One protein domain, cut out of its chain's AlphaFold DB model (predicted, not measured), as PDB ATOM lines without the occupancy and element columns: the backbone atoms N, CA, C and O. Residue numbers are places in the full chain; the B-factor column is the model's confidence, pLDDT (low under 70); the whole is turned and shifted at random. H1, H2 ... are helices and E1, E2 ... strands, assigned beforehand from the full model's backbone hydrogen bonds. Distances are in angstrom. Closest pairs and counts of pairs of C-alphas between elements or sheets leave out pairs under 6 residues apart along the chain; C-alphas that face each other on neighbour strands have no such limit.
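AT A GLANCE: This is residues 15 to 88 of the 264 residues of an uncharacterized protein of Rhodobacterales bacterium 12-65-15 (UniProt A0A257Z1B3). A small sheet of three strands, E1, E2 and E3, has one helix, H1, packed along one of its faces. A short second helix, H2, sits at the end of the sheet where E2 begins and E3 ends, and only grazes it. The link from E2 to E3 and the link from H1 to H2 hold the two C-alphas farthest apart, those of Gly 38 and Asp 76. The printed part has 74 residues, with three named strands and two named helices in the order E1 E2 E3 H1 H2; the sheet's order is E1 E2 E3, mixed, and the class is mixed, helices and strands, with 33 residues, under half, in named elements. The whole is compact, with a radius of gyration of the C-alphas of 12.3 A and spans of 38 by 25 by 19 A.

HOW THE PARTS SIT: E1, residues 15 to 17, is an edge strand and the parallel neighbour of E2, residues 31 to 35, at 4 degrees; N 15 and O 31 are 2.9 A apart, within hydrogen-bond range. E2 is the inner strand and forms a hairpin with the edge strand E3, residues 41 to 45, antiparallel at 149 degrees; N 34 and O 42 are 3.0 A apart and N 44 and O 32 are 2.8 A apart, both within hydrogen-bond range. E1 and E3 are apart. Beyond E3, residues 52 to 53 make a short antiparallel pairing with residues 42 to 43 of E3. H1, residues 57 to 70, is on the sheet at a height of 9.8 A, over E2 and E3, in an arrangement of two layers, a helix on one face of a sheet. It runs along the strands, at 13 degrees to E3 on the local plane; the closest C-alphas of H1 and E3 are those of Ile 61 and Leu 43, 7.4 A apart. H2, residues 81 to 86, only grazes the sheet with its residues 81 to 85; the closest C-alphas of H2 and E3 are those of Met 81 and Pro 45, 6.4 A apart. H1 and H2 are close but not clearly touching, with the closest C-alphas, those of Phe 68 and Met 81, 7.1 A apart. They run the same way at a steep tilt of 55 degrees. In H1 and H2 every O i to N i+4 pair is within hydrogen-bond range.

IN THESE COORDINATES: E1, residues 15 to 17, begins at C-alpha 15 (-4.127, 39.201, 89.258). E2, residues 31 to 35, is 13.2 A long from first to last C-alpha, and E3, residues 41 to 45, 13.4 A. H1, residues 57 to 70, is 19.9 A long and begins at C-alpha 57 (5.251, 31.381, 93.106). H2, residues 81 to 86, ends at C-alpha 86 (-13.947, 40.157, 105.829).

THE WHOLE: The C-alphas of Gly 38 and Asp 76, the two farthest apart, are 39.4 A apart. The printed part has no cut. The links from E1 to E2, 13 residues, and from E3 to H1, 11 residues, are long; that from E2 to E3 is tight and that from H1 to H2 is short. The mean pLDDT of the printed part is 95.5, and no printed residue is under 70.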
ATOM      1  N   ALA A  15      -4.721  38.016  89.872       96.62
ATOM      2  CA  ALA A  15      -4.127  39.201  89.258       96.62
ATOM      3  C   ALA A  15      -2.601  39.119  89.343       96.62
ATOM      4  O   ALA A  15      -2.057  38.928  90.428       96.62
ATOM      5  N   LEU A  16      -1.930  39.270  88.205       96.44
ATOM      6  CA  LEU A  16      -0.475  39.370  88.098       96.44
ATOM      7  C   LEU A  16      -0.146  40.821  87.745       96.44
ATOM      8  O   LEU A  16      -0.441  41.270  86.643       96.44
ATOM      9  N   ASP A  17       0.418  41.547  88.699       95.44
ATOM     10  CA  ASP A  17       0.688  42.979  88.623       95.44
ATOM     11  C   ASP A  17       2.104  43.267  89.127       95.44
ATOM     12  O   ASP A  17       2.350  43.856  90.180       95.44
ATOM     13  N   THR A  18       3.064  42.712  88.395       95.44
ATOM     14  CA  THR A  18       4.470  42.613  88.802       95.44
ATOM     15  C   THR A  18       5.318  43.792  88.325       95.44
ATOM     16  O   THR A  18       6.554  43.748  88.412       95.44
ATOM     17  N   GLY A  19       4.670  44.859  87.847       93.00
ATOM     18  CA  GLY A  19       5.310  46.147  87.607       93.00
ATOM     19  C   GLY A  19       5.852  46.762  88.906       93.00
ATOM     20  O   GLY A  19       5.560  46.269  89.998       93.00
ATOM     21  N   PRO A  20       6.656  47.838  88.828       92.12
ATOM     22  CA  PRO A  20       7.219  48.501  90.008       92.12
ATOM     23  C   PRO A  20       6.164  48.967  91.019       92.12
ATOM     24  O   PRO A  20       6.422  48.982  92.219       92.12
ATOM     25  N   ARG A  21       4.978  49.339  90.526       94.44
ATOM     26  CA  ARG A  21       3.804  49.705  91.321       94.44
ATOM     27  C   ARG A  21       2.564  49.056  90.716       94.44
ATOM     28  O   ARG A  21       2.479  49.025  89.487       94.44
ATOM     29  N   PRO A  22       1.612  48.589  91.538       94.19
ATOM     30  CA  PRO A  22       0.427  47.930  91.025       94.19
ATOM     31  C   PRO A  22      -0.564  48.930  90.411       94.19
ATOM     32  O   PRO A  22      -0.788  50.014  90.951       94.19
ATOM     33  N   VAL A  23      -1.188  48.546  89.301       94.56
ATOM     34  CA  VAL A  23      -2.270  49.266  88.601       94.56
ATOM     35  C   VAL A  23      -3.612  48.524  88.679       94.56
ATOM     36  O   VAL A  23      -4.669  49.132  88.560       94.56
ATOM     37  N   LEU A  24      -3.605  47.212  88.932       94.62
ATOM     38  CA  LEU A  24      -4.764  46.311  88.942       94.62
ATOM     39  C   LEU A  24      -5.442  46.199  90.319       94.62
ATOM     40  O   LEU A  24      -6.261  45.300  90.541       94.62
ATOM     41  N   THR A  25      -5.132  47.089  91.263       89.88
ATOM     42  CA  THR A  25      -5.650  47.026  92.642       89.88
ATOM     43  C   THR A  25      -7.179  47.080  92.708       89.88
ATOM     44  O   THR A  25      -7.777  46.377  93.522       89.88
ATOM     45  N   GLY A  26      -7.821  47.826  91.802       87.88
ATOM     46  CA  GLY A  26      -9.281  47.890  91.666       87.88
ATOM     47  C   GLY A  26      -9.915  46.729  90.885       87.88
ATOM     48  O   GLY A  26     -11.136  46.565  90.910       87.88
ATOM     49  N   THR A  27      -9.119  45.904  90.199       91.25
ATOM     50  CA  THR A  27      -9.611  44.776  89.392       91.25
ATOM     51  C   THR A  27     -10.063  43.625  90.295       91.25
ATOM     52  O   THR A  27      -9.439  43.346  91.320       91.25
ATOM     53  N   SER A  28     -11.150  42.935  89.929       90.75
ATOM     54  CA  SER A  28     -11.618  41.753  90.664       90.75
ATOM     55  C   SER A  28     -10.594  40.621  90.574       90.75
ATOM     56  O   SER A  28     -10.334  40.104  89.493       90.75
ATOM     57  N   ALA A  29     -10.097  40.187  91.725       95.44
ATOM     58  CA  ALA A  29      -9.258  39.009  91.894       95.44
ATOM     59  C   ALA A  29      -9.559  38.380  93.260       95.44
ATOM     60  O   ALA A  29     -10.334  38.931  94.042       95.44
ATOM     61  N   ASP A  30      -8.963  37.231  93.533       97.31
ATOM     62  CA  ASP A  30      -8.992  36.551  94.827       97.31
ATOM     63  C   ASP A  30      -7.570  36.367  95.365       97.31
ATOM     64  O   ASP A  30      -7.334  36.495  96.563       97.31
ATOM     65  N   ILE A  31      -6.606  36.165  94.469       97.44
ATOM     66  CA  ILE A  31      -5.179  36.142  94.781       97.44
ATOM     67  C   ILE A  31      -4.460  37.145  93.882       97.44
ATOM     68  O   ILE A  31      -4.724  37.226  92.680       97.44
ATOM     69  N   ARG A  32      -3.551  37.924  94.465       97.62
ATOM     70  CA  ARG A  32      -2.783  38.963  93.775       97.62
ATOM     71  C   ARG A  32      -1.299  38.673  93.901       97.62
ATOM     72  O   ARG A  32      -0.821  38.363  94.985       97.62
ATOM     73  N   VAL A  33      -0.584  38.785  92.796       97.81
ATOM     74  CA  VAL A  33       0.871  38.709  92.728       97.81
ATOM     75  C   VAL A  33       1.340  40.091  92.321       97.81
ATOM     76  O   VAL A  33       1.127  40.507  91.187       97.81
ATOM     77  N   GLU A  34       1.935  40.812  93.255       97.12
ATOM     78  CA  GLU A  34       2.333  42.207  93.076       97.12
ATOM     79  C   GLU A  34       3.680  42.458  93.761       97.12
ATOM     80  O   GLU A  34       4.320  41.520  94.241       97.12
ATOM     81  N   ARG A  35       4.160  43.703  93.774       97.56
ATOM     82  CA  ARG A  35       5.388  44.064  94.492       97.56
ATOM     83  C   ARG A  35       5.085  44.701  95.835       97.56
ATOM     84  O   ARG A  35       4.100  45.415  95.988       97.56
ATOM     85  N   SER A  36       5.972  44.458  96.786       97.25
ATOM     86  CA  SER A  36       6.059  45.194  98.044       97.25
ATOM     87  C   SER A  36       6.650  46.587  97.847       97.25
ATOM     88  O   SER A  36       7.279  46.858  96.821       97.25
ATOM     89  N   ALA A  37       6.532  47.448  98.861       94.94
ATOM     90  CA  ALA A  37       7.193  48.754  98.877       94.94
ATOM     91  C   ALA A  37       8.728  48.658  98.701       94.94
ATOM     92  O   ALA A  37       9.343  49.557  98.133       94.94
ATOM     93  N   GLY A  38       9.338  47.542  99.123       94.69
ATOM     94  CA  GLY A  38      10.758  47.229  98.917       94.69
ATOM     95  C   GLY A  38      11.093  46.596  97.558       94.69
ATOM     96  O   GLY A  38      12.242  46.229  97.320       94.69
ATOM     97  N   GLY A  39      10.111  46.428  96.667       95.81
ATOM     98  CA  GLY A  39      10.289  45.905  95.311       95.81
ATOM     99  C   GLY A  39      10.298  44.377  95.185       95.81
ATOM    100  O   GLY A  39      10.318  43.870  94.058       95.81
ATOM    101  N   GLN A  40      10.244  43.624  96.291       96.50
ATOM    102  CA  GLN A  40      10.131  42.158  96.250       96.50
ATOM    103  C   GLN A  40       8.728  41.717  95.819       96.50
ATOM    104  O   GLN A  40       7.750  42.377  96.166       96.50
ATOM    105  N   LEU A  41       8.623  40.578  95.127       97.94
ATOM    106  CA  LEU A  41       7.331  39.966  94.812       97.94
ATOM    107  C   LEU A  41       6.634  39.470  96.084       97.94
ATOM    108  O   LEU A  41       7.242  38.816  96.935       97.94
ATOM    109  N   ILE A  42       5.341  39.758  96.174       98.00
ATOM    110  CA  ILE A  42       4.458  39.313  97.244       98.00
ATOM    111  C   ILE A  42       3.198  38.664  96.676       98.00
ATOM    112  O   ILE A  42       2.701  39.034  95.611       98.00
ATOM    113  N   LEU A  43       2.676  37.699  97.422       97.94
ATOM    114  CA  LEU A  43       1.394  37.061  97.211       97.94
ATOM    115  C   LEU A  43       0.409  37.637  98.224       97.94
ATOM    116  O   LEU A  43       0.571  37.448  99.431       97.94
ATOM    117  N   ARG A  44      -0.609  38.347  97.749       97.62
ATOM    118  CA  ARG A  44      -1.604  38.992  98.599       97.62
ATOM    119  C   ARG A  44      -2.986  38.363  98.411       97.62
ATOM    120  O   ARG A  44      -3.489  38.326  97.285       97.62
ATOM    121  N   PRO A  45      -3.630  37.886  99.490       97.56
ATOM    122  CA  PRO A  45      -5.031  37.496  99.447       97.56
ATOM    123  C   PRO A  45      -5.901  38.750  99.318       97.56
ATOM    124  O   PRO A  45      -5.746  39.722 100.059       97.56
ATOM    125  N   ASP A  46      -6.817  38.747  98.355       96.69
ATOM    126  CA  ASP A  46      -7.693  39.887  98.117       96.69
ATOM    127  C   ASP A  46      -8.540  40.215  99.360       96.69
ATOM    128  O   ASP A  46      -9.110  39.327  99.990       96.69
ATOM    129  N   GLY A  47      -8.618  41.499  99.715       94.81
ATOM    130  CA  GLY A  47      -9.250  41.980 100.949       94.81
ATOM    131  C   GLY A  47      -8.303  42.121 102.146       94.81
ATOM    132  O   GLY A  47      -8.648  42.834 103.082       94.81
ATOM    133  N   HIS A  48      -7.109  41.520 102.118       96.81
ATOM    134  CA  HIS A  48      -6.096  41.727 103.155       96.81
ATOM    135  C   HIS A  48      -5.164  42.900 102.784       96.81
ATOM    136  O   HIS A  48      -4.806  43.039 101.604       96.81
ATOM    137  N   PRO A  49      -4.761  43.754 103.748       95.88
ATOM    138  CA  PRO A  49      -3.901  44.909 103.470       95.88
ATOM    139  C   PRO A  49      -2.445  44.522 103.174       95.88
ATOM    140  O   PRO A  49      -1.774  45.211 102.412       95.88
ATOM    141  N   LEU A  50      -1.969  43.409 103.737       97.19
ATOM    142  CA  LEU A  50      -0.587  42.930 103.608       97.19
ATOM    143  C   LEU A  50      -0.514  41.649 102.773       97.19
ATOM    144  O   LEU A  50      -1.478  40.882 102.731       97.19
ATOM    145  N   GLY A  51       0.633  41.402 102.149       96.94
ATOM    146  CA  GLY A  51       0.943  40.159 101.446       96.94
ATOM    147  C   GLY A  51       2.067  39.367 102.109       96.94
ATOM    148  O   GLY A  51       2.717  39.828 103.048       96.94
ATOM    149  N   ARG A  52       2.301  38.164 101.590       97.62
ATOM    150  CA  ARG A  52       3.415  37.285 101.954       97.62
ATOM    151  C   ARG A  52       4.501  37.365 100.889       97.62
ATOM    152  O   ARG A  52       4.187  37.325  99.704       97.62
ATOM    153  N   ARG A  53       5.773  37.427 101.276       97.38
ATOM    154  CA  ARG A  53       6.893  37.352 100.319       97.38
ATOM    155  C   ARG A  53       6.872  36.031  99.555       97.38
ATOM    156  O   ARG A  53       6.729  34.976 100.166       97.38
ATOM    157  N   ILE A  54       7.034  36.108  98.238       97.25
ATOM    158  CA  ILE A  54       7.080  34.923  97.379       97.25
ATOM    159  C   ILE A  54       8.482  34.320  97.421       97.25
ATOM    160  O   ILE A  54       9.472  35.016  97.194       97.25
ATOM    161  N   THR A  55       8.544  33.018  97.680       94.94
ATOM    162  CA  THR A  55       9.763  32.198  97.584       94.94
ATOM    163  C   THR A  55       9.691  31.242  96.402       94.94
ATOM    164  O   THR A  55      10.656  31.108  95.656       94.94
ATOM    165  N   ASP A  56       8.514  30.659  96.182       95.94
ATOM    166  CA  ASP A  56       8.173  29.847  95.022       95.94
ATOM    167  C   ASP A  56       6.732  30.189  94.653       95.94
ATOM    168  O   ASP A  56       5.789  29.848  95.365       95.94
ATOM    169  N   LEU A  57       6.555  30.878  93.525       93.81
ATOM    170  CA  LEU A  57       5.251  31.381  93.106       93.81
ATOM    171  C   LEU A  57       4.192  30.273  93.016       93.81
ATOM    172  O   LEU A  57       3.045  30.483  93.411       93.81
ATOM    173  N   ALA A  58       4.558  29.108  92.482       92.81
ATOM    174  CA  ALA A  58       3.620  28.017  92.270       92.81
ATOM    175  C   ALA A  58       3.220  27.378  93.603       92.81
ATOM    176  O   ALA A  58       2.027  27.171  93.852       92.81
ATOM    177  N   ALA A  59       4.206  27.097  94.457       94.44
ATOM    178  CA  ALA A  59       3.977  26.504  95.768       94.44
ATOM    179  C   ALA A  59       3.222  27.462  96.702       94.44
ATOM    180  O   ALA A  59       2.276  27.043  97.370       94.44
ATOM    181  N   ASP A  60       3.568  28.749  96.695       95.81
ATOM    182  CA  ASP A  60       2.932  29.767  97.532       95.81
ATOM    183  C   ASP A  60       1.471  30.005  97.107       95.81
ATOM    184  O   ASP A  60       0.581  30.065  97.961       95.81
ATOM    185  N   ILE A  61       1.185  30.058  95.795       95.69
ATOM    186  CA  ILE A  61      -0.198  30.111  95.284       95.69
ATOM    187  C   ILE A  61      -0.979  28.875  95.723       95.69
ATOM    188  O   ILE A  61      -2.102  29.004  96.214       95.69
ATOM    189  N   ARG A  62      -0.403  27.680  95.552       95.19
ATOM    190  CA  ARG A  62      -1.061  26.429  95.932       95.19
ATOM    191  C   ARG A  62      -1.374  26.399  97.426       95.19
ATOM    192  O   ARG A  62      -2.503  26.086  97.789       95.19
ATOM    193  N   ALA A  63      -0.417  26.775  98.270       95.75
ATOM    194  CA  ALA A  63      -0.594  26.818  99.716       95.75
ATOM    195  C   ALA A  63      -1.706  27.795 100.131       95.75
ATOM    196  O   ALA A  63      -2.524  27.468 100.988       95.75
ATOM    197  N   LEU A  64      -1.779  28.973  99.499       96.94
ATOM    198  CA  LEU A  64      -2.835  29.946  99.782       96.94
ATOM    199  C   LEU A  64      -4.217  29.457  99.322       96.94
ATOM    200  O   LEU A  64      -5.210  29.681 100.012       96.94
ATOM    201  N   VAL A  65      -4.289  28.776  98.176       96.81
ATOM    202  CA  VAL A  65      -5.529  28.155  97.688       96.81
ATOM    203  C   VAL A  65      -5.992  27.029  98.620       96.81
ATOM    204  O   VAL A  65      -7.163  27.003  98.998       96.81
ATOM    205  N   ASP A  66      -5.090  26.131  99.021       96.12
ATOM    206  CA  ASP A  66      -5.402  25.033  99.942       96.12
ATOM    207  C   ASP A  66      -5.902  25.584 101.285       96.12
ATOM    208  O   ASP A  66      -6.934  25.144 101.797       96.12
ATOM    209  N   TRP A  67      -5.232  26.617 101.811       97.44
ATOM    210  CA  TRP A  67      -5.669  27.326 103.012       97.44
ATOM    211  C   TRP A  67      -7.065  27.940 102.849       97.44
ATOM    212  O   TRP A  67      -7.901  27.790 103.741       97.44
ATOM    213  N   PHE A  68      -7.339  28.609 101.725       97.56
ATOM    214  CA  PHE A  68      -8.633  29.244 101.463       97.56
ATOM    215  C   PHE A  68      -9.776  28.225 101.498       97.56
ATOM    216  O   PHE A  68     -10.809  28.475 102.120       97.56
ATOM    217  N   ILE A  69      -9.582  27.057 100.881       96.00
ATOM    218  CA  ILE A  69     -10.575  25.977 100.875       96.00
ATOM    219  C   ILE A  69     -10.747  25.396 102.280       96.00
ATOM    220  O   ILE A  69     -11.871  25.339 102.779       96.00
ATOM    221  N   ALA A  70      -9.645  25.022 102.938       96.44
ATOM    222  CA  ALA A  70      -9.669  24.426 104.276       96.44
ATOM    223  C   ALA A  70     -10.287  25.359 105.332       96.44
ATOM    224  O   ALA A  70     -10.913  24.901 106.283       96.44
ATOM    225  N   SER A  71     -10.166  26.671 105.132       96.88
ATOM    226  CA  SER A  71     -10.716  27.701 106.019       96.88
ATOM    227  C   SER A  71     -12.199  28.011 105.760       96.88
ATOM    228  O   SER A  71     -12.736  28.984 106.292       96.88
ATOM    229  N   GLY A  72     -12.882  27.214 104.930       95.31
ATOM    230  CA  GLY A  72     -14.294  27.417 104.603       95.31
ATOM    231  C   GLY A  72     -14.529  28.612 103.679       95.31
ATOM    232  O   GLY A  72     -15.563  29.275 103.760       95.31
ATOM    233  N   GLY A  73     -13.561  28.916 102.811       95.38
ATOM    234  CA  GLY A  73     -13.697  29.923 101.762       95.38
ATOM    235  C   GLY A  73     -14.675  29.524 100.657       95.38
ATOM    236  O   GLY A  73     -15.090  30.386  99.884       95.38
ATOM    237  N   VAL A  74     -15.064  28.245 100.599       95.25
ATOM    238  CA  VAL A  74     -15.966  27.682  99.590       95.25
ATOM    239  C   VAL A  74     -17.204  27.072 100.247       95.25
ATOM    240  O   VAL A  74     -17.087  26.219 101.120       95.25
ATOM    241  N   ALA A  75     -18.383  27.482  99.786       91.94
ATOM    242  CA  ALA A  75     -19.684  26.924 100.141       91.94
ATOM    243  C   ALA A  75     -20.521  26.762  98.863       91.94
ATOM    244  O   ALA A  75     -20.609  27.695  98.061       91.94
ATOM    245  N   ASP A  76     -21.088  25.575  98.633       90.00
ATOM    246  CA  ASP A  76     -21.905  25.249  97.448       90.00
ATOM    247  C   ASP A  76     -21.246  25.633  96.105       90.00
ATOM    248  O   ASP A  76     -21.873  26.182  95.195       90.00
ATOM    249  N   GLY A  77     -19.930  25.411  95.993       89.06
ATOM    250  CA  GLY A  77     -19.138  25.753  94.800       89.06
ATOM    251  C   GLY A  77     -18.929  27.259  94.574       89.06
ATOM    252  O   GLY A  77     -18.455  27.675  93.512       89.06
ATOM    253  N   ARG A  78     -19.277  28.097  95.557       91.81
ATOM    254  CA  ARG A  78     -19.124  29.557  95.542       91.81
ATOM    255  C   ARG A  78     -18.202  30.004  96.668       91.81
ATOM    256  O   ARG A  78     -18.134  29.376  97.712       91.81
ATOM    257  N   GLY A  79     -17.502  31.111  96.466       94.25
ATOM    258  CA  GLY A  79     -16.542  31.600  97.450       94.25
ATOM    259  C   GLY A  79     -15.665  32.695  96.875       94.25
ATOM    260  O   GLY A  79     -15.325  32.629  95.697       94.25
ATOM    261  N   ARG A  80     -15.324  33.701  97.685       95.81
ATOM    262  CA  ARG A  80     -14.414  34.797  97.319       95.81
ATOM    263  C   ARG A  80     -13.433  35.041  98.457       95.81
ATOM    264  O   ARG A  80     -13.870  35.109  99.606       95.81
ATOM    265  N   MET A  81     -12.154  35.244  98.143       97.25
ATOM    266  CA  MET A  81     -11.107  35.483  99.147       97.25
ATOM    267  C   MET A  81     -11.479  36.656 100.059       97.25
ATOM    268  O   MET A  81     -11.549  36.499 101.274       97.25
ATOM    269  N   ARG A  82     -11.868  37.794  99.471       96.00
ATOM    270  CA  ARG A  82     -12.290  38.989 100.223       96.00
ATOM    271  C   ARG A  82     -13.415  38.741 101.225       96.00
ATOM    272  O   ARG A  82     -13.444  39.384 102.265       96.00
ATOM    273  N   ALA A  83     -14.348  37.838 100.917       95.56
ATOM    274  CA  ALA A  83     -15.474  37.544 101.797       95.56
ATOM    275  C   ALA A  83     -15.030  36.695 102.994       95.56
ATOM    276  O   ALA A  83     -15.534  36.885 104.097       95.56
ATOM    277  N   LEU A  84     -14.061  35.795 102.790       97.38
ATOM    278  CA  LEU A  84     -13.421  35.054 103.873       97.38
ATOM    279  C   LEU A  84     -12.603  35.994 104.773       97.38
ATOM    280  O   LEU A  84     -12.800  35.990 105.986       97.38
ATOM    281  N   ILE A  85     -11.774  36.862 104.179       97.94
ATOM    282  CA  ILE A  85     -10.980  37.857 104.918       97.94
ATOM    283  C   ILE A  85     -11.883  38.804 105.723       97.94
ATOM    284  O   ILE A  85     -11.616  39.057 106.895       97.94
ATOM    285  N   ALA A  86     -12.994  39.276 105.145       96.81
ATOM    286  CA  ALA A  86     -13.947  40.157 105.829       96.81
ATOM    287  C   ALA A  86     -14.617  39.515 107.061       96.81
ATOM    288  O   ALA A  86     -15.113  40.232 107.924       96.81
ATOM    289  N   ARG A  87     -14.614  38.178 107.172       96.88
ATOM    290  CA  ARG A  87     -15.069  37.446 108.369       96.88
ATOM    291  C   ARG A  87     -13.998  37.349 109.465       96.88
ATOM    292  O   ARG A  87     -14.233  36.691 110.471       96.88
ATOM    293  N   GLY A  88     -12.823  37.948 109.264       96.62
ATOM    294  CA  GLY A  88     -11.685  37.878 110.186       96.62
ATOM    295  C   GLY A  88     -10.825  36.620 110.035       96.62
ATOM    296  O   GLY A  88      -9.926  36.397 110.839       96.62
TER     297      GLY A  88